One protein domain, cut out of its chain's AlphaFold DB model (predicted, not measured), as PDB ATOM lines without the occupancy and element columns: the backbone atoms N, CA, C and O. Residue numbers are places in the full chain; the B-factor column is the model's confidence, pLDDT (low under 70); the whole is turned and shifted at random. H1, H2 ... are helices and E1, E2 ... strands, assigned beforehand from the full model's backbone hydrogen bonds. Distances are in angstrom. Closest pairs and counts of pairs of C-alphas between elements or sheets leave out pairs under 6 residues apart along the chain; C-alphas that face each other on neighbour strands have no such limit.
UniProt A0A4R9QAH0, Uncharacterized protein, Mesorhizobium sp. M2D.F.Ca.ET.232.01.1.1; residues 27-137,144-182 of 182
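What this domain is: This is residues 27 to 137 and 144 to 182 of the 182 residues of an uncharacterized protein of Mesorhizobium sp. M2D.F.Ca.ET.232.01.1.1 (UniProt A0A4R9QAH0). A twisted wall of six antiparallel strands has the short helix H1 lying across one face, and the longer H2 packs on H1 with residues 169 to 176. On the same side of the wall as H1, the small strand pair E6 and E8 lies near the last residue of H1. You will find 150 printed residues with two named helices and eight named strands, in the order H1 E1 E2 E3 E4 E5 E6 E7 E8 H2; the large sheet runs E1 - E2 - E3 - E4 - E5 - E7. The class is mixed, helices and strands, with 74 of the 150 residues, under half, in named elements. The whole is compact, with a radius of gyration of the C-alphas of 14.3 A, and spans 40 by 33 by 29 A.

Where its parts are: Find C-alpha 27 at (-36.503, 0.831, 16.892); from there H1 runs to residue 35, 11.5 A. Next come E1, residues 49 to 55, 17.2 A, and E2, 58 to 63, 16.5 A. E3, residues 70 to 79, begins at C-alpha 70 (-40.261, -0.739, 37.154) and is the longest strand, 28.9 A. E4, 82 to 88, and E5, 96 to 102, each measure 19.9 A. E6 is residues 121 to 123, 6.7 A; E7 is 128 to 133, 16.7 A; E8 is 157 to 159, 7.1 A. H2, residues 166 to 181, runs 20.2 A to C-alpha 181 at (-32.745, -6.383, 7.060).

How they stand to each other: Look first at H1: it is on the large sheet at a height of 7.2 A, over E3, and only just across the strands, at 62 degrees to E3 on the local plane. The closest C-alphas of H1 and E3 are those of Glu 27 and Val 75, 5.8 A. E1 to E5 form a meander, each strand the antiparallel neighbour of the one before; look at N 74 and O 86, 2.8 A, between E3 and E4. E7 is an edge strand beside E5, with N 100 and O 130 at 2.8 A. E6 and E8 are antiparallel, with N 122 and O 158 at 2.8 A. The closest C-alphas of H1 and E8 are those of His 35 and Pro 159, 6.2 A. H2 touches H1, closest at Leu 33 and Ala 173, C-alphas 6.6 A apart, opposite ways at an only just steep tilt of 38 degrees. H2 only grazes the large sheet, with residues 180 to 181. In H1 and H2 every O i to N i+4 pair is within hydrogen-bond range.

The domain as a whole: The C-alphas farthest apart are those of Ser 67 and Lys 182, 42.2 A. Residues 138 to 143 are not printed, and C-alphas 137 and 144 stand 14.5 A apart across this cut. The links H1 to E1 and E5 to E6 are long. Mean pLDDT of the printed part is 79.5; look for values under 70 at residues 39 to 47, 64 to 68, 110 to 119, 135 to 137, 144 to 147 and 150 to 153.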
ATOM      1  N   GLU A  27     -36.988   1.185  15.554       95.12
ATOM      2  CA  GLU A  27     -36.503   0.831  16.892       95.12
ATOM      3  C   GLU A  27     -37.644   0.372  17.811       95.12
ATOM      4  O   GLU A  27     -37.452  -0.531  18.627       95.12
ATOM      5  N   VAL A  28     -38.854   0.920  17.641       93.06
ATOM      6  CA  VAL A  28     -40.050   0.436  18.344       93.06
ATOM      7  C   VAL A  28     -40.408  -0.976  17.881       93.06
ATOM      8  O   VAL A  28     -40.679  -1.853  18.706       93.06
ATOM      9  N   LEU A  29     -40.377  -1.225  16.571       92.19
ATOM     10  CA  LEU A  29     -40.609  -2.556  16.005       92.19
ATOM     11  C   LEU A  29     -39.523  -3.556  16.430       92.19
ATOM     12  O   LEU A  29     -39.840  -4.703  16.748       92.19
ATOM     13  N   ALA A  30     -38.267  -3.117  16.531       94.25
ATOM     14  CA  ALA A  30     -37.174  -3.925  17.056       94.25
ATOM     15  C   ALA A  30     -37.403  -4.270  18.535       94.25
ATOM     16  O   ALA A  30     -37.222  -5.419  18.927       94.25
ATOM     17  N   GLY A  31     -37.878  -3.326  19.355       92.12
ATOM     18  CA  GLY A  31     -38.254  -3.588  20.748       92.12
ATOM     19  C   GLY A  31     -39.380  -4.616  20.888       92.12
ATOM     20  O   GLY A  31     -39.294  -5.523  21.724       92.12
ATOM     21  N   LYS A  32     -40.400  -4.538  20.029       89.25
ATOM     22  CA  LYS A  32     -41.473  -5.544  19.944       89.25
ATOM     23  C   LYS A  32     -40.925  -6.920  19.588       89.25
ATOM     24  O   LYS A  32     -41.242  -7.895  20.260       89.25
ATOM     25  N   LEU A  33     -40.060  -7.001  18.583       89.94
ATOM     26  CA  LEU A  33     -39.489  -8.267  18.133       89.94
ATOM     27  C   LEU A  33     -38.532  -8.877  19.170       89.94
ATOM     28  O   LEU A  33     -38.690 -10.031  19.562       89.94
ATOM     29  N   ILE A  34     -37.547  -8.112  19.635       90.75
ATOM     30  CA  ILE A  34     -36.466  -8.601  20.500       90.75
ATOM     31  C   ILE A  34     -36.998  -8.906  21.904       90.75
ATOM     32  O   ILE A  34     -36.709  -9.961  22.463       90.75
ATOM     33  N   HIS A  35     -37.807  -8.011  22.471       87.56
ATOM     34  CA  HIS A  35     -38.199  -8.082  23.878       87.56
ATOM     35  C   HIS A  35     -39.687  -8.381  24.086       87.56
ATOM     36  O   HIS A  35     -40.085  -8.682  25.209       87.56
ATOM     37  N   GLY A  36     -40.519  -8.344  23.043       83.50
ATOM     38  CA  GLY A  36     -41.973  -8.433  23.203       83.50
ATOM     39  C   GLY A  36     -42.570  -7.163  23.811       83.50
ATOM     40  O   GLY A  36     -43.508  -7.262  24.589       83.50
ATOM     41  N   LEU A  37     -41.997  -5.984  23.538       84.00
ATOM     42  CA  LEU A  37     -42.459  -4.703  24.088       84.00
ATOM     43  C   LEU A  37     -43.701  -4.196  23.346       84.00
ATOM     44  O   LEU A  37     -43.619  -3.318  22.492       84.00
ATOM     45  N   GLU A  38     -44.858  -4.769  23.660       76.31
ATOM     46  CA  GLU A  38     -46.148  -4.289  23.160       76.31
ATOM     47  C   GLU A  38     -46.862  -3.433  24.201       76.31
ATOM     48  O   GLU A  38     -46.821  -3.712  25.401       76.31
ATOM     49  N   ASP A  39     -47.563  -2.399  23.743       57.19
ATOM     50  CA  ASP A  39     -48.323  -1.537  24.636       57.19
ATOM     51  C   ASP A  39     -49.339  -2.355  25.449       57.19
ATOM     52  O   ASP A  39     -50.182  -3.067  24.901       57.19
ATOM     53  N   LYS A  40     -49.298  -2.194  26.780       53.88
ATOM     54  CA  LYS A  40     -50.304  -2.726  27.725       53.88
ATOM     55  C   LYS A  40     -50.454  -4.257  27.754       53.88
ATOM     56  O   LYS A  40     -51.566  -4.765  27.935       53.88
ATOM     57  N   LEU A  41     -49.353  -4.999  27.668       54.00
ATOM     58  CA  LEU A  41     -49.362  -6.446  27.914       54.00
ATOM     59  C   LEU A  41     -49.882  -6.788  29.323       54.00
ATOM     60  O   LEU A  41     -49.497  -6.193  30.322       54.00
ATOM     61  N   LYS A  42     -50.783  -7.768  29.434       46.75
ATOM     62  CA  LYS A  42     -51.221  -8.330  30.724       46.75
ATOM     63  C   LYS A  42     -50.803  -9.794  30.765       46.75
ATOM     64  O   LYS A  42     -51.287 -10.577  29.954       46.75
ATOM     65  N   MET A  43     -49.919 -10.164  31.690       45.03
ATOM     66  CA  MET A  43     -49.474 -11.551  31.863       45.03
ATOM     67  C   MET A  43     -50.230 -12.250  33.003       45.03
ATOM     68  O   MET A  43     -50.720 -11.612  33.935       45.03
ATOM     69  N   GLY A  44     -50.380 -13.573  32.893       41.97
ATOM     70  CA  GLY A  44     -51.210 -14.409  33.765       41.97
ATOM     71  C   GLY A  44     -50.924 -14.244  35.262       41.97
ATOM     72  O   GLY A  44     -49.931 -14.753  35.768       41.97
ATOM     73  N   GLY A  45     -51.841 -13.573  35.964       45.22
ATOM     74  CA  GLY A  45     -51.855 -13.429  37.426       45.22
ATOM     75  C   GLY A  45     -51.304 -12.104  37.970       45.22
ATOM     76  O   GLY A  45     -51.623 -11.749  39.100       45.22
ATOM     77  N   GLY A  46     -50.565 -11.328  37.171       54.25
ATOM     78  CA  GLY A  46     -50.058 -10.003  37.539       54.25
ATOM     79  C   GLY A  46     -49.793  -9.165  36.290       54.25
ATOM     80  O   GLY A  46     -49.107  -9.600  35.371       54.25
ATOM     81  N   SER A  47     -50.379  -7.968  36.212       61.97
ATOM     82  CA  SER A  47     -50.193  -7.088  35.048       61.97
ATOM     83  C   SER A  47     -48.771  -6.512  35.060       61.97
ATOM     84  O   SER A  47     -48.307  -6.138  36.124       61.97
ATOM     85  N   VAL A  48     -48.081  -6.424  33.921       70.31
ATOM     86  CA  VAL A  48     -46.841  -5.641  33.768       70.31
ATOM     87  C   VAL A  48     -47.132  -4.596  32.704       70.31
ATOM     88  O   VAL A  48     -47.476  -4.943  31.587       70.31
ATOM     89  N   THR A  49     -47.066  -3.315  33.027       78.12
ATOM     90  CA  THR A  49     -47.346  -2.249  32.065       78.12
ATOM     91  C   THR A  49     -46.116  -1.978  31.216       78.12
ATOM     92  O   THR A  49     -45.051  -1.727  31.772       78.12
ATOM     93  N   VAL A  50     -46.273  -1.970  29.896       84.50
ATOM     94  CA  VAL A  50     -45.289  -1.413  28.963       84.50
ATOM     95  C   VAL A  50     -45.839  -0.088  28.446       84.50
ATOM     96  O   VAL A  50     -46.985  -0.033  27.995       84.50
ATOM     97  N   GLU A  51     -45.035   0.962  28.557       87.38
ATOM     98  CA  GLU A  51     -45.325   2.314  28.084       87.38
ATOM     99  C   GLU A  51     -44.164   2.799  27.213       87.38
ATOM    100  O   GLU A  51     -43.013   2.813  27.653       87.38
ATOM    101  N   LEU A  52     -44.466   3.204  25.983       90.25
ATOM    102  CA  LEU A  52     -43.510   3.856  25.098       90.25
ATOM    103  C   LEU A  52     -43.278   5.308  25.545       90.25
ATOM    104  O   LEU A  52     -44.205   6.111  25.573       90.25
ATOM    105  N   LEU A  53     -42.035   5.642  25.889       90.19
ATOM    106  CA  LEU A  53     -41.619   6.977  26.334       90.19
ATOM    107  C   LEU A  53     -41.078   7.842  25.191       90.19
ATOM    108  O   LEU A  53     -41.185   9.067  25.228       90.19
ATOM    109  N   LYS A  54     -40.421   7.214  24.212       90.25
ATOM    110  CA  LYS A  54     -39.750   7.885  23.093       90.25
ATOM    111  C   LYS A  54     -39.646   6.930  21.910       90.25
ATOM    112  O   LYS A  54     -39.367   5.758  22.133       90.25
ATOM    113  N   ASP A  55     -39.787   7.435  20.685       88.00
ATOM    114  CA  ASP A  55     -39.720   6.624  19.460       88.00
ATOM    115  C   ASP A  55     -38.299   6.371  18.935       88.00
ATOM    116  O   ASP A  55     -38.081   5.353  18.283       88.00
ATOM    117  N   SER A  56     -37.335   7.276  19.168       88.88
ATOM    118  CA  SER A  56     -35.962   7.114  18.655       88.88
ATOM    119  C   SER A  56     -34.874   7.845  19.474       88.88
ATOM    120  O   SER A  56     -34.925   9.073  19.626       88.88
ATOM    121  N   PRO A  57     -33.873   7.139  20.041       93.56
ATOM    122  CA  PRO A  57     -33.907   5.704  20.324       93.56
ATOM    123  C   PRO A  57     -35.207   5.316  21.027       93.56
ATOM    124  O   PRO A  57     -35.705   6.085  21.860       93.56
ATOM    125  N   ALA A  58     -35.769   4.162  20.673       95.06
ATOM    126  CA  ALA A  58     -37.028   3.724  21.253       95.06
ATOM    127  C   ALA A  58     -36.824   3.415  22.736       95.06
ATOM    128  O   ALA A  58     -35.950   2.627  23.083       95.06
ATOM    129  N   SER A  59     -37.601   4.026  23.625       93.56
ATOM    130  CA  SER A  59     -37.471   3.818  25.069       93.56
ATOM    131  C   SER A  59     -38.798   3.400  25.665       93.56
ATOM    132  O   SER A  59     -39.812   4.057  25.451       93.56
ATOM    133  N   PHE A  60     -38.779   2.312  26.423       91.94
ATOM    134  CA  PHE A  60     -39.949   1.686  27.006       91.94
ATOM    135  C   PHE A  60     -39.799   1.633  28.515       91.94
ATOM    136  O   PHE A  60     -38.796   1.140  29.034       91.94
ATOM    137  N   LYS A  61     -40.825   2.090  29.222       89.56
ATOM    138  CA  LYS A  61     -40.980   1.873  30.653       89.56
ATOM    139  C   LYS A  61     -41.750   0.586  30.879       89.56
ATOM    140  O   LYS A  61     -42.810   0.374  30.298       89.56
ATOM    141  N   ILE A  62     -41.219  -0.253  31.753       86.56
ATOM    142  CA  ILE A  62     -41.799  -1.531  32.149       86.56
ATOM    143  C   ILE A  62     -42.127  -1.406  33.628       86.56
ATOM    144  O   ILE A  62     -41.258  -1.062  34.421       86.56
ATOM    145  N   GLY A  63     -43.375  -1.620  34.018       78.12
ATOM    146  CA  GLY A  63     -43.836  -1.367  35.381       78.12
ATOM    147  C   GLY A  63     -44.655  -2.512  35.940       78.12
ATOM    148  O   GLY A  63     -45.438  -3.131  35.230       78.12
ATOM    149  N   SER A  64     -44.524  -2.763  37.238       69.81
ATOM    150  CA  SER A  64     -45.518  -3.518  37.990       69.81
ATOM    151  C   SER A  64     -46.549  -2.535  38.562       69.81
ATOM    152  O   SER A  64     -46.201  -1.711  39.411       69.81
ATOM    153  N   PRO A  65     -47.831  -2.626  38.174       61.59
ATOM    154  CA  PRO A  65     -48.905  -1.839  38.762       61.59
ATOM    155  C   PRO A  65     -49.171  -2.228  40.224       61.59
ATOM    156  O   PRO A  65     -49.874  -1.500  40.913       61.59
ATOM    157  N   VAL A  66     -48.617  -3.349  40.708       61.16
ATOM    158  CA  VAL A  66     -48.790  -3.826  42.090       61.16
ATOM    159  C   VAL A  66     -47.712  -3.268  43.018       61.16
ATOM    160  O   VAL A  66     -48.018  -2.880  44.139       61.16
ATOM    161  N   SER A  67     -46.452  -3.216  42.575       65.00
ATOM    162  CA  SER A  67     -45.334  -2.774  43.424       65.00
ATOM    163  C   SER A  67     -44.878  -1.338  43.159       65.00
ATOM    164  O   SER A  67     -44.015  -0.851  43.884       65.00
ATOM    165  N   GLY A  68     -45.388  -0.674  42.113       65.00
ATOM    166  CA  GLY A  68     -44.933   0.657  41.676       65.00
ATOM    167  C   GLY A  68     -43.479   0.689  41.183       65.00
ATOM    168  O   GLY A  68     -42.978   1.731  40.770       65.00
ATOM    169  N   LYS A  69     -42.804  -0.464  41.219       74.00
ATOM    170  CA  LYS A  69     -41.441  -0.684  40.754       74.00
ATOM    171  C   LYS A  69     -41.452  -0.967  39.261       74.00
ATOM    172  O   LYS A  69     -42.392  -1.569  38.737       74.00
ATOM    173  N   GLY A  70     -40.391  -0.558  38.587       79.88
ATOM    174  CA  GLY A  70     -40.261  -0.739  37.154       79.88
ATOM    175  C   GLY A  70     -38.816  -0.737  36.699       79.88
ATOM    176  O   GLY A  70     -37.894  -0.626  37.506       79.88
ATOM    177  N   GLY A  71     -38.650  -0.864  35.395       86.31
ATOM    178  CA  GLY A  71     -37.387  -0.723  34.704       86.31
ATOM    179  C   GLY A  71     -37.583  -0.113  33.329       86.31
ATOM    180  O   GLY A  71     -38.704   0.220  32.932       86.31
ATOM    181  N   THR A  72     -36.490   0.042  32.604       90.06
ATOM    182  CA  THR A  72     -36.492   0.612  31.262       90.06
ATOM    183  C   THR A  72     -35.775  -0.308  30.293       90.06
ATOM    184  O   THR A  72     -34.789  -0.957  30.634       90.06
ATOM    185  N   ILE A  73     -36.278  -0.363  29.063       92.25
ATOM    186  CA  ILE A  73     -35.521  -0.880  27.926       92.25
ATOM    187  C   ILE A  73     -35.419   0.237  26.899       92.25
ATOM    188  O   ILE A  73     -36.433   0.760  26.445       92.25
ATOM    189  N   THR A  74     -34.199   0.595  26.516       95.12
ATOM    190  CA  THR A  74     -33.930   1.478  25.381       95.12
ATOM    191  C   THR A  74     -33.340   0.670  24.239       95.12
ATOM    192  O   THR A  74     -32.324   0.008  24.428       95.12
ATOM    193  N   VAL A  75     -33.957   0.739  23.064       97.12
ATOM    194  CA  VAL A  75     -33.526   0.081  21.833       97.12
ATOM    195  C   VAL A  75     -32.990   1.134  20.873       97.12
ATOM    196  O   VAL A  75     -33.684   2.084  20.522       97.12
ATOM    197  N   THR A  76     -31.738   0.967  20.465       97.56
ATOM    198  CA  THR A  76     -31.021   1.859  19.550       97.56
ATOM    199  C   THR A  76     -30.587   1.085  18.315       97.56
ATOM    200  O   THR A  76     -29.957   0.033  18.431       97.56
ATOM    201  N   LYS A  77     -30.867   1.602  17.123       97.38
ATOM    202  CA  LYS A  77     -30.327   1.065  15.874       97.38
ATOM    203  C   LYS A  77     -28.845   1.418  15.768       97.38
ATOM    204  O   LYS A  77     -28.473   2.585  15.818       97.38
ATOM    205  N   LEU A  78     -27.994   0.410  15.593       96.81
ATOM    206  CA  LEU A  78     -26.556   0.602  15.380       96.81
ATOM    207  C   LEU A  78     -26.202   0.613  13.891       96.81
ATOM    208  O   LEU A  78     -25.392   1.413  13.436       96.81
ATOM    209  N   SER A  79     -26.799  -0.304  13.134       96.12
ATOM    210  CA  SER A  79     -26.631  -0.428  11.687       96.12
ATOM    211  C   SER A  79     -27.810  -1.204  11.100       96.12
ATOM    212  O   SER A  79     -28.753  -1.551  11.811       96.12
ATOM    213  N   LYS A  80     -27.772  -1.497   9.794       94.88
ATOM    214  CA  LYS A  80     -28.751  -2.390   9.156       94.88
ATOM    215  C   LYS A  80     -28.859  -3.694   9.951       94.88
ATOM    216  O   LYS A  80     -27.836  -4.322  10.219       94.88
ATOM    217  N   CYS A  81     -30.082  -4.057  10.337       95.44
ATOM    218  CA  CYS A  81     -30.407  -5.280  11.070       95.44
ATOM    219  C   CYS A  81     -29.723  -5.469  12.443       95.44
ATOM    220  O   CYS A  81     -29.804  -6.553  13.024       95.44
ATOM    221  N   LYS A  82     -29.057  -4.438  12.981       97.44
ATOM    222  CA  LYS A  82     -28.281  -4.537  14.219       97.44
ATOM    223  C   LYS A  82     -28.728  -3.488  15.221       97.44
ATOM    224  O   LYS A  82     -28.674  -2.288  14.943       97.44
ATOM    225  N   TYR A  83     -29.104  -3.951  16.404       97.62
ATOM    226  CA  TYR A  83     -29.705  -3.130  17.448       97.62
ATOM    227  C   TYR A  83     -28.980  -3.336  18.768       97.62
ATOM    228  O   TYR A  83     -28.439  -4.406  19.047       97.62
ATOM    229  N   GLN A  84     -28.972  -2.296  19.584       97.00
ATOM    230  CA  GLN A  84     -28.520  -2.337  20.957       97.00
ATOM    231  C   GLN A  84     -29.702  -2.123  21.882       97.00
ATOM    232  O   GLN A  84     -30.444  -1.161  21.711       97.00
ATOM    233  N   SER A  85     -29.819  -2.966  22.894       94.88
ATOM    234  CA  SER A  85     -30.785  -2.817  23.967       94.88
ATOM    235  C   SER A  85     -30.058  -2.538  25.269       94.88
ATOM    236  O   SER A  85     -29.292  -3.376  25.736       94.88
ATOM    237  N   TYR A  86     -30.305  -1.380  25.867       92.69
ATOM    238  CA  TYR A  86     -29.942  -1.102  27.250       92.69
ATOM    239  C   TYR A  86     -31.149  -1.421  28.129       92.69
ATOM    240  O   TYR A  86     -32.196  -0.797  27.971       92.69
ATOM    241  N   ALA A  87     -31.017  -2.406  29.010       88.94
ATOM    242  CA  ALA A  87     -32.066  -2.836  29.920       88.94
ATOM    243  C   ALA A  87     -31.644  -2.546  31.360       88.94
ATOM    244  O   ALA A  87     -30.625  -3.057  31.822       88.94
ATOM    245  N   ASP A  88     -32.436  -1.742  32.062       87.00
ATOM    246  CA  ASP A  88     -32.262  -1.437  33.477       87.00
ATOM    247  C   ASP A  88     -33.485  -1.929  34.241       87.00
ATOM    248  O   ASP A  88     -34.570  -1.355  34.157       87.00
ATOM    249  N   PHE A  89     -33.305  -3.011  34.992       80.75
ATOM    250  CA  PHE A  89     -34.332  -3.571  35.860       80.75
ATOM    251  C   PHE A  89     -34.008  -3.402  37.346       80.75
ATOM    252  O   PHE A  89     -34.654  -4.037  38.185       80.75
ATOM    253  N   SER A  90     -33.067  -2.515  37.690       78.62
ATOM    254  CA  SER A  90     -32.638  -2.254  39.073       78.62
ATOM    255  C   SER A  90     -33.805  -1.866  39.984       78.62
ATOM    256  O   SER A  90     -33.924  -2.362  41.106       78.62
ATOM    257  N   GLY A  91     -34.752  -1.075  39.471       75.81
ATOM    258  CA  GLY A  91     -35.965  -0.683  40.188       75.81
ATOM    259  C   GLY A  91     -36.866  -1.859  40.585       75.81
ATOM    260  O   GLY A  91     -37.602  -1.750  41.564       75.81
ATOM    261  N   MET A  92     -36.778  -3.003  39.895       72.69
ATOM    262  CA  MET A  92     -37.486  -4.251  40.225       72.69
ATOM    263  C   MET A  92     -36.627  -5.243  41.026       72.69
ATOM    264  O   MET A  92     -37.071  -6.363  41.271       72.69
ATOM    265  N   GLY A  93     -35.425  -4.847  41.458       71.75
ATOM    266  CA  GLY A  93     -34.441  -5.746  42.065       71.75
ATOM    267  C   GLY A  93     -33.712  -6.631  41.049       71.75
ATOM    268  O   GLY A  93     -33.033  -7.565  41.452       71.75
ATOM    269  N   GLY A  94     -33.866  -6.360  39.748       74.12
ATOM    270  CA  GLY A  94     -33.096  -6.992  38.680       74.12
ATOM    271  C   GLY A  94     -31.747  -6.308  38.453       74.12
ATOM    272  O   GLY A  94     -31.396  -5.348  39.133       74.12
ATOM    273  N   GLY A  95     -30.990  -6.809  37.478       78.75
ATOM    274  CA  GLY A  95     -29.721  -6.205  37.069       78.75
ATOM    275  C   GLY A  95     -29.865  -5.195  35.936       78.75
ATOM    276  O   GLY A  95     -30.968  -4.889  35.478       78.75
ATOM    277  N   ILE A  96     -28.715  -4.728  35.460       83.12
ATOM    278  CA  ILE A  96     -28.585  -3.889  34.271       83.12
ATOM    279  C   ILE A  96     -27.774  -4.666  33.232       83.12
ATOM    280  O   ILE A  96     -26.825  -5.383  33.566       83.12
ATOM    281  N   GLY A  97     -28.152  -4.559  31.963       85.31
ATOM    282  CA  GLY A  97     -27.454  -5.223  30.872       85.31
ATOM    283  C   GLY A  97     -27.569  -4.467  29.564       85.31
ATOM    284  O   GLY A  97     -28.564  -3.797  29.290       85.31
ATOM    285  N   LYS A  98     -26.541  -4.609  28.736       90.50
ATOM    286  CA  LYS A  98     -26.491  -4.056  27.391       90.50
ATOM    287  C   LYS A  98     -26.340  -5.197  26.395       90.50
ATOM    288  O   LYS A  98     -25.342  -5.908  26.393       90.50
ATOM    289  N   PHE A  99     -27.336  -5.368  25.541       92.25
ATOM    290  CA  PHE A  99     -27.407  -6.443  24.559       92.25
ATOM    291  C   PHE A  99     -27.187  -5.857  23.177       92.25
ATOM    292  O   PHE A  99     -27.857  -4.903  22.805       92.25
ATOM    293  N   THR A 100     -26.274  -6.419  22.400       95.25
ATOM    294  CA  THR A 100     -26.193  -6.156  20.964       95.25
ATOM    295  C   THR A 100     -26.772  -7.353  20.238       95.25
ATOM    296  O   THR A 100     -26.296  -8.468  20.427       95.25
ATOM    297  N   VAL A 101     -27.793  -7.111  19.422       95.50
ATOM    298  CA  VAL A 101     -28.527  -8.129  18.677       95.50
ATOM    299  C   VAL A 101     -28.336  -7.870  17.190       95.50
ATOM    300  O   VAL A 101     -28.707  -6.810  16.685       95.50
ATOM    301  N   ASP A 102     -27.758  -8.840  16.493       95.81
ATOM    302  CA  ASP A 102     -27.675  -8.877  15.038       95.81
ATOM    303  C   ASP A 102     -28.722  -9.857  14.501       95.81
ATOM    304  O   ASP A 102     -28.630 -11.070  14.710       95.81
ATOM    305  N   LEU A 103     -29.736  -9.319  13.828       94.94
ATOM    306  CA  LEU A 103     -30.871 -10.075  13.304       94.94
ATOM    307  C   LEU A 103     -30.638 -10.573  11.864       94.94
ATOM    308  O   LEU A 103     -31.554 -11.136  11.260       94.94
ATOM    309  N   THR A 104     -29.441 -10.398  11.289       93.62
ATOM    310  CA  THR A 104     -29.166 -10.749   9.881       93.62
ATOM    311  C   THR A 104     -29.454 -12.231   9.621       93.62
ATOM    312  O   THR A 104     -30.171 -12.590   8.677       93.62
ATOM    313  N   GLY A 105     -28.988 -13.095  10.523       91.69
ATOM    314  CA  GLY A 105     -29.218 -14.539  10.478       91.69
ATOM    315  C   GLY A 105     -30.550 -15.005  11.075       91.69
ATOM    316  O   GLY A 105     -30.815 -16.204  11.043       91.69
ATOM    317  N   LEU A 106     -31.404 -14.101  11.583       91.69
ATOM    318  CA  LEU A 106     -32.651 -14.462  12.270       91.69
ATOM    319  C   LEU A 106     -33.497 -15.404  11.404       91.69
ATOM    320  O   LEU A 106     -33.916 -15.044  10.299       91.69
ATOM    321  N   LEU A 107     -33.768 -16.599  11.910       89.00
ATOM    322  CA  LEU A 107     -34.727 -17.514  11.314       89.00
ATOM    323  C   LEU A 107     -36.124 -16.999  11.638       89.00
ATOM    324  O   LEU A 107     -36.374 -16.596  12.773       89.00
ATOM    325  N   VAL A 108     -37.011 -16.978  10.644       83.44
ATOM    326  CA  VAL A 108     -38.399 -16.497  10.790       83.44
ATOM    327  C   VAL A 108     -39.404 -17.646  10.910       83.44
ATOM    328  O   VAL A 108     -40.510 -17.451  11.407       83.44
ATOM    329  N   ASP A 109     -38.969 -18.856  10.559       73.75
ATOM    330  CA  ASP A 109     -39.720 -20.101  10.679       73.75
ATOM    331  C   ASP A 109     -39.201 -20.935  11.864       73.75
ATOM    332  O   ASP A 109     -38.053 -20.800  12.295       73.75
ATOM    333  N   GLY A 110     -40.028 -21.840  12.399       63.91
ATOM    334  CA  GLY A 110     -39.570 -22.826  13.392       63.91
ATOM    335  C   GLY A 110     -39.617 -22.377  14.860       63.91
ATOM    336  O   GLY A 110     -38.852 -22.889  15.691       63.91
ATOM    337  N   TYR A 111     -40.538 -21.470  15.202       69.44
ATOM    338  CA  TYR A 111     -40.911 -21.153  16.585       69.44
ATOM    339  C   TYR A 111     -42.233 -21.853  16.935       69.44
ATOM    340  O   TYR A 111     -43.290 -21.281  16.711       69.44
ATOM    341  N   PRO A 112     -42.224 -23.092  17.464       57.56
ATOM    342  CA  PRO A 112     -43.460 -23.775  17.857       57.56
ATOM    343  C   PRO A 112     -44.062 -23.191  19.143       57.56
ATOM    344  O   PRO A 112     -45.274 -23.177  19.303       57.56
ATOM    345  N   ASN A 113     -43.217 -22.662  20.035       57.03
ATOM    346  CA  ASN A 113     -43.595 -22.004  21.283       57.03
ATOM    347  C   ASN A 113     -42.633 -20.829  21.509       57.03
ATOM    348  O   ASN A 113     -41.518 -21.041  21.977       57.03
ATOM    349  N   ALA A 114     -43.024 -19.593  21.192       54.22
ATOM    350  CA  ALA A 114     -42.238 -18.401  21.542       54.22
ATOM    351  C   ALA A 114     -42.485 -17.984  23.010       54.22
ATOM    352  O   ALA A 114     -42.717 -16.819  23.336       54.22
ATOM    353  N   GLN A 115     -42.460 -18.984  23.895       54.78
ATOM    354  CA  GLN A 115     -42.466 -18.795  25.338       54.78
ATOM    355  C   GLN A 115     -41.060 -18.358  25.775       54.78
ATOM    356  O   GLN A 115     -40.074 -18.899  25.268       54.78
ATOM    357  N   PRO A 116     -40.940 -17.421  26.722       61.53
ATOM    358  CA  PRO A 116     -39.689 -17.167  27.396       61.53
ATOM    359  C   PRO A 116     -39.197 -18.470  28.047       61.53
ATOM    360  O   PRO A 116     -39.921 -19.067  28.848       61.53
ATOM    361  N   GLN A 117     -37.983 -18.925  27.736       52.81
ATOM    362  CA  GLN A 117     -37.356 -20.022  28.474       52.81
ATOM    363  C   GLN A 117     -37.205 -19.592  29.937       52.81
ATOM    364  O   GLN A 117     -36.699 -18.504  30.220       52.81
ATOM    365  N   GLY A 118     -37.700 -20.408  30.869       51.53
ATOM    366  CA  GLY A 118     -37.557 -20.142  32.305       51.53
ATOM    367  C   GLY A 118     -38.233 -18.856  32.806       51.53
ATOM    368  O   GLY A 118     -37.909 -18.399  33.895       51.53
ATOM    369  N   GLY A 119     -39.164 -18.274  32.038       55.16
ATOM    370  CA  GLY A 119     -40.030 -17.179  32.483       55.16
ATOM    371  C   GLY A 119     -39.609 -15.754  32.109       55.16
ATOM    372  O   GLY A 119     -40.408 -14.855  32.355       55.16
ATOM    373  N   GLN A 120     -38.429 -15.514  31.506       70.62
ATOM    374  CA  GLN A 120     -37.985 -14.149  31.138       70.62
ATOM    375  C   GLN A 120     -37.044 -14.043  29.920       70.62
ATOM    376  O   GLN A 120     -36.619 -12.936  29.606       70.62
ATOM    377  N   LEU A 121     -36.688 -15.132  29.219       77.44
ATOM    378  CA  LEU A 121     -35.718 -15.086  28.108       77.44
ATOM    379  C   LEU A 121     -36.291 -15.573  26.777       77.44
ATOM    380  O   LEU A 121     -36.740 -16.708  26.672       77.44
ATOM    381  N   ARG A 122     -36.212 -14.765  25.722       81.12
ATOM    382  CA  ARG A 122     -36.579 -15.148  24.354       81.12
ATOM    383  C   ARG A 122     -35.371 -15.676  23.598       81.12
ATOM    384  O   ARG A 122     -34.314 -15.061  23.636       81.12
ATOM    385  N   GLN A 123     -35.566 -16.760  22.851       84.44
ATOM    386  CA  GLN A 123     -34.603 -17.231  21.861       84.44
ATOM    387  C   GLN A 123     -34.898 -16.606  20.489       84.44
ATOM    388  O   GLN A 123     -36.019 -16.696  19.990       84.44
ATOM    389  N   LEU A 124     -33.882 -16.004  19.882       87.25
ATOM    390  CA  LEU A 124     -33.866 -15.424  18.544       87.25
ATOM    391  C   LEU A 124     -32.998 -16.317  17.651       87.25
ATOM    392  O   LEU A 124     -31.824 -16.035  17.431       87.25
ATOM    393  N   LYS A 125     -33.547 -17.442  17.185       86.56
ATOM    394  CA  LYS A 125     -32.767 -18.464  16.468       86.56
ATOM    395  C   LYS A 125     -32.073 -17.868  15.245       86.56
ATOM    396  O   LYS A 125     -32.717 -17.181  14.453       86.56
ATOM    397  N   GLY A 126     -30.781 -18.143  15.081       89.06
ATOM    398  CA  GLY A 126     -29.957 -17.615  13.992       89.06
ATOM    399  C   GLY A 126     -29.553 -16.142  14.137       89.06
ATOM    400  O   GLY A 126     -28.725 -15.665  13.361       89.06
ATOM    401  N   ALA A 127     -30.088 -15.407  15.116       91.75
ATOM    402  CA  ALA A 127     -29.548 -14.102  15.480       91.75
ATOM    403  C   ALA A 127     -28.258 -14.272  16.294       91.75
ATOM    404  O   ALA A 127     -28.064 -15.278  16.972       91.75
ATOM    405  N   SER A 128     -27.384 -13.267  16.258       93.06
ATOM    406  CA  SER A 128     -26.229 -13.203  17.159       93.06
ATOM    407  C   SER A 128     -26.505 -12.204  18.274       93.06
ATOM    408  O   SER A 128     -26.783 -11.036  18.006       93.06
ATOM    409  N   VAL A 129     -26.415 -12.651  19.523       91.88
ATOM    410  CA  VAL A 129     -26.603 -11.829  20.718       91.88
ATOM    411  C   VAL A 129     -25.303 -11.786  21.509       91.88
ATOM    412  O   VAL A 129     -24.758 -12.812  21.906       91.88
ATOM    413  N   SER A 130     -24.824 -10.574  21.773       91.00
ATOM    414  CA  SER A 130     -23.727 -10.310  22.704       91.00
ATOM    415  C   SER A 130     -24.261  -9.516  23.881       91.00
ATOM    416  O   SER A 130     -24.927  -8.504  23.673       91.00
ATOM    417  N   CYS A 131     -23.940  -9.932  25.103       87.44
ATOM    418  CA  CYS A 131     -24.328  -9.210  26.307       87.44
ATOM    419  C   CYS A 131     -23.105  -8.648  27.032       87.44
ATOM    420  O   CYS A 131     -22.114  -9.342  27.240       87.44
ATOM    421  N   GLU A 132     -23.208  -7.387  27.430       85.31
ATOM    422  CA  GLU A 132     -22.250  -6.663  28.250       85.31
ATOM    423  C   GLU A 132     -22.930  -6.287  29.573       85.31
ATOM    424  O   GLU A 132     -23.976  -5.628  29.592       85.31
ATOM    425  N   ALA A 133     -22.353  -6.737  30.687       75.31
ATOM    426  CA  ALA A 133     -22.831  -6.374  32.013       75.31
ATOM    427  C   ALA A 133     -22.477  -4.910  32.285       75.31
ATOM    428  O   ALA A 133     -21.323  -4.512  32.132       75.31
ATOM    429  N   VAL A 134     -23.453  -4.116  32.719       73.38
ATOM    430  CA  VAL A 134     -23.216  -2.720  33.097       73.38
ATOM    431  C   VAL A 134     -23.074  -2.682  34.614       73.38
ATOM    432  O   VAL A 134     -24.055  -2.860  35.330       73.38
ATOM    433  N   SER A 135     -21.854  -2.503  35.128       62.28
ATOM    434  CA  SER A 135     -21.655  -2.428  36.577       62.28
ATOM    435  C   SER A 135     -22.070  -1.055  37.103       62.28
ATOM    436  O   SER A 135     -21.476  -0.045  36.725       62.28
ATOM    437  N   THR A 136     -23.010  -1.015  38.040       51.94
ATOM    438  CA  THR A 136     -23.276   0.171  38.863       51.94
ATOM    439  C   THR A 136     -22.929  -0.133  40.319       51.94
ATOM    440  O   THR A 136     -23.826  -0.330  41.124       51.94
ATOM    441  N   GLY A 137     -21.633  -0.193  40.650       46.16
ATOM    442  CA  GLY A 137     -21.131  -0.285  42.033       46.16
ATOM    443  C   GLY A 137     -21.415  -1.610  42.768       46.16
ATOM    444  O   GLY A 137     -22.501  -2.164  42.682       46.16
ATOM    445  N   ALA A 144     -28.718 -12.352  43.221       43.50
ATOM    446  CA  ALA A 144     -30.025 -11.690  43.044       43.50
ATOM    447  C   ALA A 144     -30.111 -10.394  42.219       43.50
ATOM    448  O   ALA A 144     -31.231  -9.985  41.950       43.50
ATOM    449  N   GLY A 145     -29.029  -9.746  41.764       48.31
ATOM    450  CA  GLY A 145     -29.222  -8.440  41.096       48.31
ATOM    451  C   GLY A 145     -28.100  -7.891  40.222       48.31
ATOM    452  O   GLY A 145     -28.179  -6.738  39.820       48.31
ATOM    453  N   GLY A 146     -27.047  -8.655  39.921       52.81
ATOM    454  CA  GLY A 146     -25.833  -8.046  39.365       52.81
ATOM    455  C   GLY A 146     -25.654  -8.078  37.852       52.81
ATOM    456  O   GLY A 146     -25.130  -7.130  37.279       52.81
ATOM    457  N   ASN A 147     -26.049  -9.162  37.185       64.94
ATOM    458  CA  ASN A 147     -25.647  -9.356  35.796       64.94
ATOM    459  C   ASN A 147     -26.760 -10.004  34.976       64.94
ATOM    460  O   ASN A 147     -26.937 -11.222  35.002       64.94
ATOM    461  N   MET A 148     -27.480  -9.191  34.200       72.31
ATOM    462  CA  MET A 148     -28.491  -9.705  33.273       72.31
ATOM    463  C   MET A 148     -27.900 -10.635  32.203       72.31
ATOM    464  O   MET A 148     -28.618 -11.491  31.692       72.31
ATOM    465  N   CYS A 149     -26.602 -10.534  31.901       76.56
ATOM    466  CA  CYS A 149     -25.933 -11.433  30.962       76.56
ATOM    467  C   CYS A 149     -25.776 -12.854  31.501       76.56
ATOM    468  O   CYS A 149     -25.706 -13.794  30.718       76.56
ATOM    469  N   ALA A 150     -25.746 -13.035  32.826       68.12
ATOM    470  CA  ALA A 150     -25.690 -14.367  33.425       68.12
ATOM    471  C   ALA A 150     -26.985 -15.165  33.184       68.12
ATOM    472  O   ALA A 150     -26.968 -16.395  33.242       68.12
ATOM    473  N   LEU A 151     -28.092 -14.468  32.897       64.88
ATOM    474  CA  LEU A 151     -29.354 -15.080  32.493       64.88
ATOM    475  C   LEU A 151     -29.276 -15.550  31.033       64.88
ATOM    476  O   LEU A 151     -29.741 -16.636  30.705       64.88
ATOM    477  N   THR A 152     -28.627 -14.784  30.157       66.44
ATOM    478  CA  THR A 152     -28.464 -15.114  28.736       66.44
ATOM    479  C   THR A 152     -27.215 -15.964  28.498       66.44
ATOM    480  O   THR A 152     -26.232 -15.505  27.920       66.44
ATOM    481  N   GLN A 153     -27.237 -17.218  28.956       66.25
ATOM    482  CA  GLN A 153     -26.119 -18.163  28.769       66.25
ATOM    483  C   GLN A 153     -25.998 -18.686  27.328       66.25
ATOM    484  O   GLN A 153     -25.016 -19.340  26.983       66.25
ATOM    485  N   ASN A 154     -26.995 -18.413  26.486       74.62
ATOM    486  CA  ASN A 154     -27.034 -18.823  25.089       74.62
ATOM    487  C   ASN A 154     -26.901 -17.578  24.182       74.62
ATOM    488  O   ASN A 154     -27.653 -16.618  24.386       74.62
ATOM    489  N   PRO A 155     -26.003 -17.592  23.171       79.81
ATOM    490  CA  PRO A 155     -25.758 -16.468  22.256       79.81
ATOM    491  C   PRO A 155     -26.952 -16.092  21.363       79.81
ATOM    492  O   PRO A 155     -26.839 -15.187  20.545       79.81
ATOM    493  N   GLU A 156     -28.095 -16.756  21.504       85.69
ATOM    494  CA  GLU A 156     -29.343 -16.418  20.818       85.69
ATOM    495  C   GLU A 156     -30.422 -15.896  21.775       85.69
ATOM    496  O   GLU A 156     -31.572 -15.734  21.375       85.69
ATOM    497  N   THR A 157     -30.106 -15.690  23.057       85.12
ATOM    498  CA  THR A 157     -31.114 -15.362  24.075       85.12
ATOM    499  C   THR A 157     -31.047 -13.921  24.546       85.12
ATOM    500  O   THR A 157     -29.973 -13.378  24.779       85.12
ATOM    501  N   VAL A 158     -32.216 -13.309  24.720       85.69
ATOM    502  CA  VAL A 158     -32.388 -11.946  25.242       85.69
ATOM    503  C   VAL A 158     -33.501 -11.911  26.286       85.69
ATOM    504  O   VAL A 158     -34.429 -12.716  26.206       85.69
ATOM    505  N   PRO A 159     -33.475 -10.972  27.244       81.62
ATOM    506  CA  PRO A 159     -34.605 -10.734  28.134       81.62
ATOM    507  C   PRO A 159     -35.873 -10.403  27.345       81.62
ATOM    508  O   PRO A 159     -35.826  -9.624  26.398       81.62
ATOM    509  N   ALA A 160     -37.014 -10.951  27.740       79.75
ATOM    510  CA  ALA A 160     -38.312 -10.676  27.146       79.75
ATOM    511  C   ALA A 160     -39.341 -10.362  28.231       79.75
ATOM    512  O   ALA A 160     -39.344 -10.967  29.300       79.75
ATOM    513  N   VAL A 161     -40.227  -9.413  27.929       75.62
ATOM    514  CA  VAL A 161     -41.263  -8.936  28.852       75.62
ATOM    515  C   VAL A 161     -42.610  -9.620  28.644       75.62
ATOM    516  O   VAL A 161     -43.469  -9.536  29.519       75.62
ATOM    517  N   ALA A 162     -42.810 -10.300  27.508       72.31
ATOM    518  CA  ALA A 162     -44.052 -11.006  27.229       72.31
ATOM    519  C   ALA A 162     -43.924 -12.243  26.347       72.31
ATOM    520  O   ALA A 162     -43.010 -12.394  25.526       72.31
ATOM    521  N   ASN A 163     -44.940 -13.090  26.509       71.38
ATOM    522  CA  ASN A 163     -45.219 -14.237  25.666       71.38
ATOM    523  C   ASN A 163     -45.912 -13.756  24.390       71.38
ATOM    524  O   ASN A 163     -46.957 -13.115  24.451       71.38
ATOM    525  N   ILE A 164     -45.361 -14.137  23.249       72.12
ATOM    526  CA  ILE A 164     -45.996 -14.006  21.935       72.12
ATOM    527  C   ILE A 164     -46.173 -15.424  21.393       72.12
ATOM    528  O   ILE A 164     -45.387 -16.314  21.735       72.12
ATOM    529  N   SER A 165     -47.200 -15.681  20.585       75.31
ATOM    530  CA  SER A 165     -47.302 -16.992  19.946       75.31
ATOM    531  C   SER A 165     -46.159 -17.176  18.941       75.31
ATOM    532  O   SER A 165     -45.596 -16.213  18.419       75.31
ATOM    533  N   GLY A 166     -45.793 -18.426  18.669       77.19
ATOM    534  CA  GLY A 166     -44.767 -18.726  17.673       77.19
ATOM    535  C   GLY A 166     -45.111 -18.214  16.269       77.19
ATOM    536  O   GLY A 166     -44.242 -17.695  15.571       77.19
ATOM    537  N   ALA A 167     -46.389 -18.297  15.891       79.31
ATOM    538  CA  ALA A 167     -46.894 -17.816  14.609       79.31
ATOM    539  C   ALA A 167     -46.862 -16.282  14.508       79.31
ATOM    540  O   ALA A 167     -46.407 -15.741  13.497       79.31
ATOM    541  N   ASP A 168     -47.284 -15.580  15.564       79.56
ATOM    542  CA  ASP A 168     -47.252 -14.113  15.596       79.56
ATOM    543  C   ASP A 168     -45.805 -13.609  15.590       79.56
ATOM    544  O   ASP A 168     -45.479 -12.660  14.878       79.56
ATOM    545  N   PHE A 169     -44.906 -14.297  16.306       82.81
ATOM    546  CA  PHE A 169     -43.477 -14.002  16.256       82.81
ATOM    547  C   PHE A 169     -42.898 -14.193  14.858       82.81
ATOM    548  O   PHE A 169     -42.215 -13.302  14.367       82.81
ATOM    549  N   GLY A 170     -43.173 -15.325  14.202       84.38
ATOM    550  CA  GLY A 170     -42.696 -15.583  12.842       84.38
ATOM    551  C   GLY A 170     -43.212 -14.548  11.842       84.38
ATOM    552  O   GLY A 170     -42.453 -14.067  11.000       84.38
ATOM    553  N   THR A 171     -44.469 -14.122  11.992       85.56
ATOM    554  CA  THR A 171     -45.068 -13.042  11.192       85.56
ATOM    555  C   THR A 171     -44.339 -11.715  11.412       85.56
ATOM    556  O   THR A 171     -43.899 -11.090  10.446       85.56
ATOM    557  N   LEU A 172     -44.144 -11.313  12.673       86.88
ATOM    558  CA  LEU A 172     -43.431 -10.086  13.031       86.88
ATOM    559  C   LEU A 172     -41.978 -10.114  12.540       86.88
ATOM    560  O   LEU A 172     -41.515  -9.156  11.928       86.88
ATOM    561  N   ALA A 173     -41.274 -11.225  12.758       88.94
ATOM    562  CA  ALA A 173     -39.895 -11.422  12.330       88.94
ATOM    563  C   ALA A 173     -39.767 -11.367  10.801       88.94
ATOM    564  O   ALA A 173     -38.850 -10.733  10.281       88.94
ATOM    565  N   THR A 174     -40.700 -11.986  10.073       90.00
ATOM    566  CA  THR A 174     -40.730 -11.960   8.605       90.00
ATOM    567  C   THR A 174     -40.905 -10.544   8.083       90.00
ATOM    568  O   THR A 174     -40.104 -10.108   7.255       90.00
ATOM    569  N   ALA A 175     -41.912  -9.821   8.580       89.75
ATOM    570  CA  ALA A 175     -42.162  -8.440   8.184       89.75
ATOM    571  C   ALA A 175     -40.949  -7.552   8.493       89.75
ATOM    572  O   ALA A 175     -40.420  -6.890   7.603       89.75
ATOM    573  N   PHE A 176     -40.427  -7.639   9.720       92.06
ATOM    574  CA  PHE A 176     -39.270  -6.862  10.156       92.06
ATOM    575  C   PHE A 176     -38.038  -7.117   9.284       92.06
ATOM    576  O   PHE A 176     -37.385  -6.181   8.826       92.06
ATOM    577  N   LYS A 177     -37.718  -8.390   9.005       91.00
ATOM    578  CA  LYS A 177     -36.574  -8.716   8.148       91.00
ATOM    579  C   LYS A 177     -36.758  -8.184   6.734       91.00
ATOM    580  O   LYS A 177     -35.788  -7.710   6.149       91.00
ATOM    581  N   GLN A 178     -37.963  -8.302   6.174       91.31
ATOM    582  CA  GLN A 178     -38.255  -7.816   4.827       91.31
ATOM    583  C   GLN A 178     -38.064  -6.308   4.702       91.31
ATOM    584  O   GLN A 178     -37.543  -5.863   3.684       91.31
ATOM    585  N   GLU A 179     -38.451  -5.559   5.729       91.31
ATOM    586  CA  GLU A 179     -38.433  -4.101   5.707       91.31
ATOM    587  C   GLU A 179     -37.061  -3.513   6.076       91.31
ATOM    588  O   GLU A 179     -36.609  -2.566   5.437       91.31
ATOM    589  N   PHE A 180     -36.360  -4.093   7.060       92.56
ATOM    590  CA  PHE A 180     -35.179  -3.455   7.666       92.56
ATOM    591  C   PHE A 180     -33.865  -4.232   7.510       92.56
ATOM    592  O   PHE A 180     -32.787  -3.678   7.750       92.56
ATOM    593  N   CYS A 181     -33.922  -5.509   7.117       89.88
ATOM    594  CA  CYS A 181     -32.745  -6.383   7.060       89.88
ATOM    595  C   CYS A 181     -32.378  -6.881   5.658       89.88
ATOM    596  O   CYS A 181     -31.248  -7.339   5.482       89.88
ATOM    597  N   LYS A 182     -33.285  -6.810   4.679       81.12
ATOM    598  CA  LYS A 182     -32.998  -7.154   3.279       81.12
ATOM    599  C   LYS A 182     -32.252  -6.042   2.568       81.12
ATOM    600  O   LYS A 182     -32.490  -4.852   2.849       81.12
TER     601      LYS A 182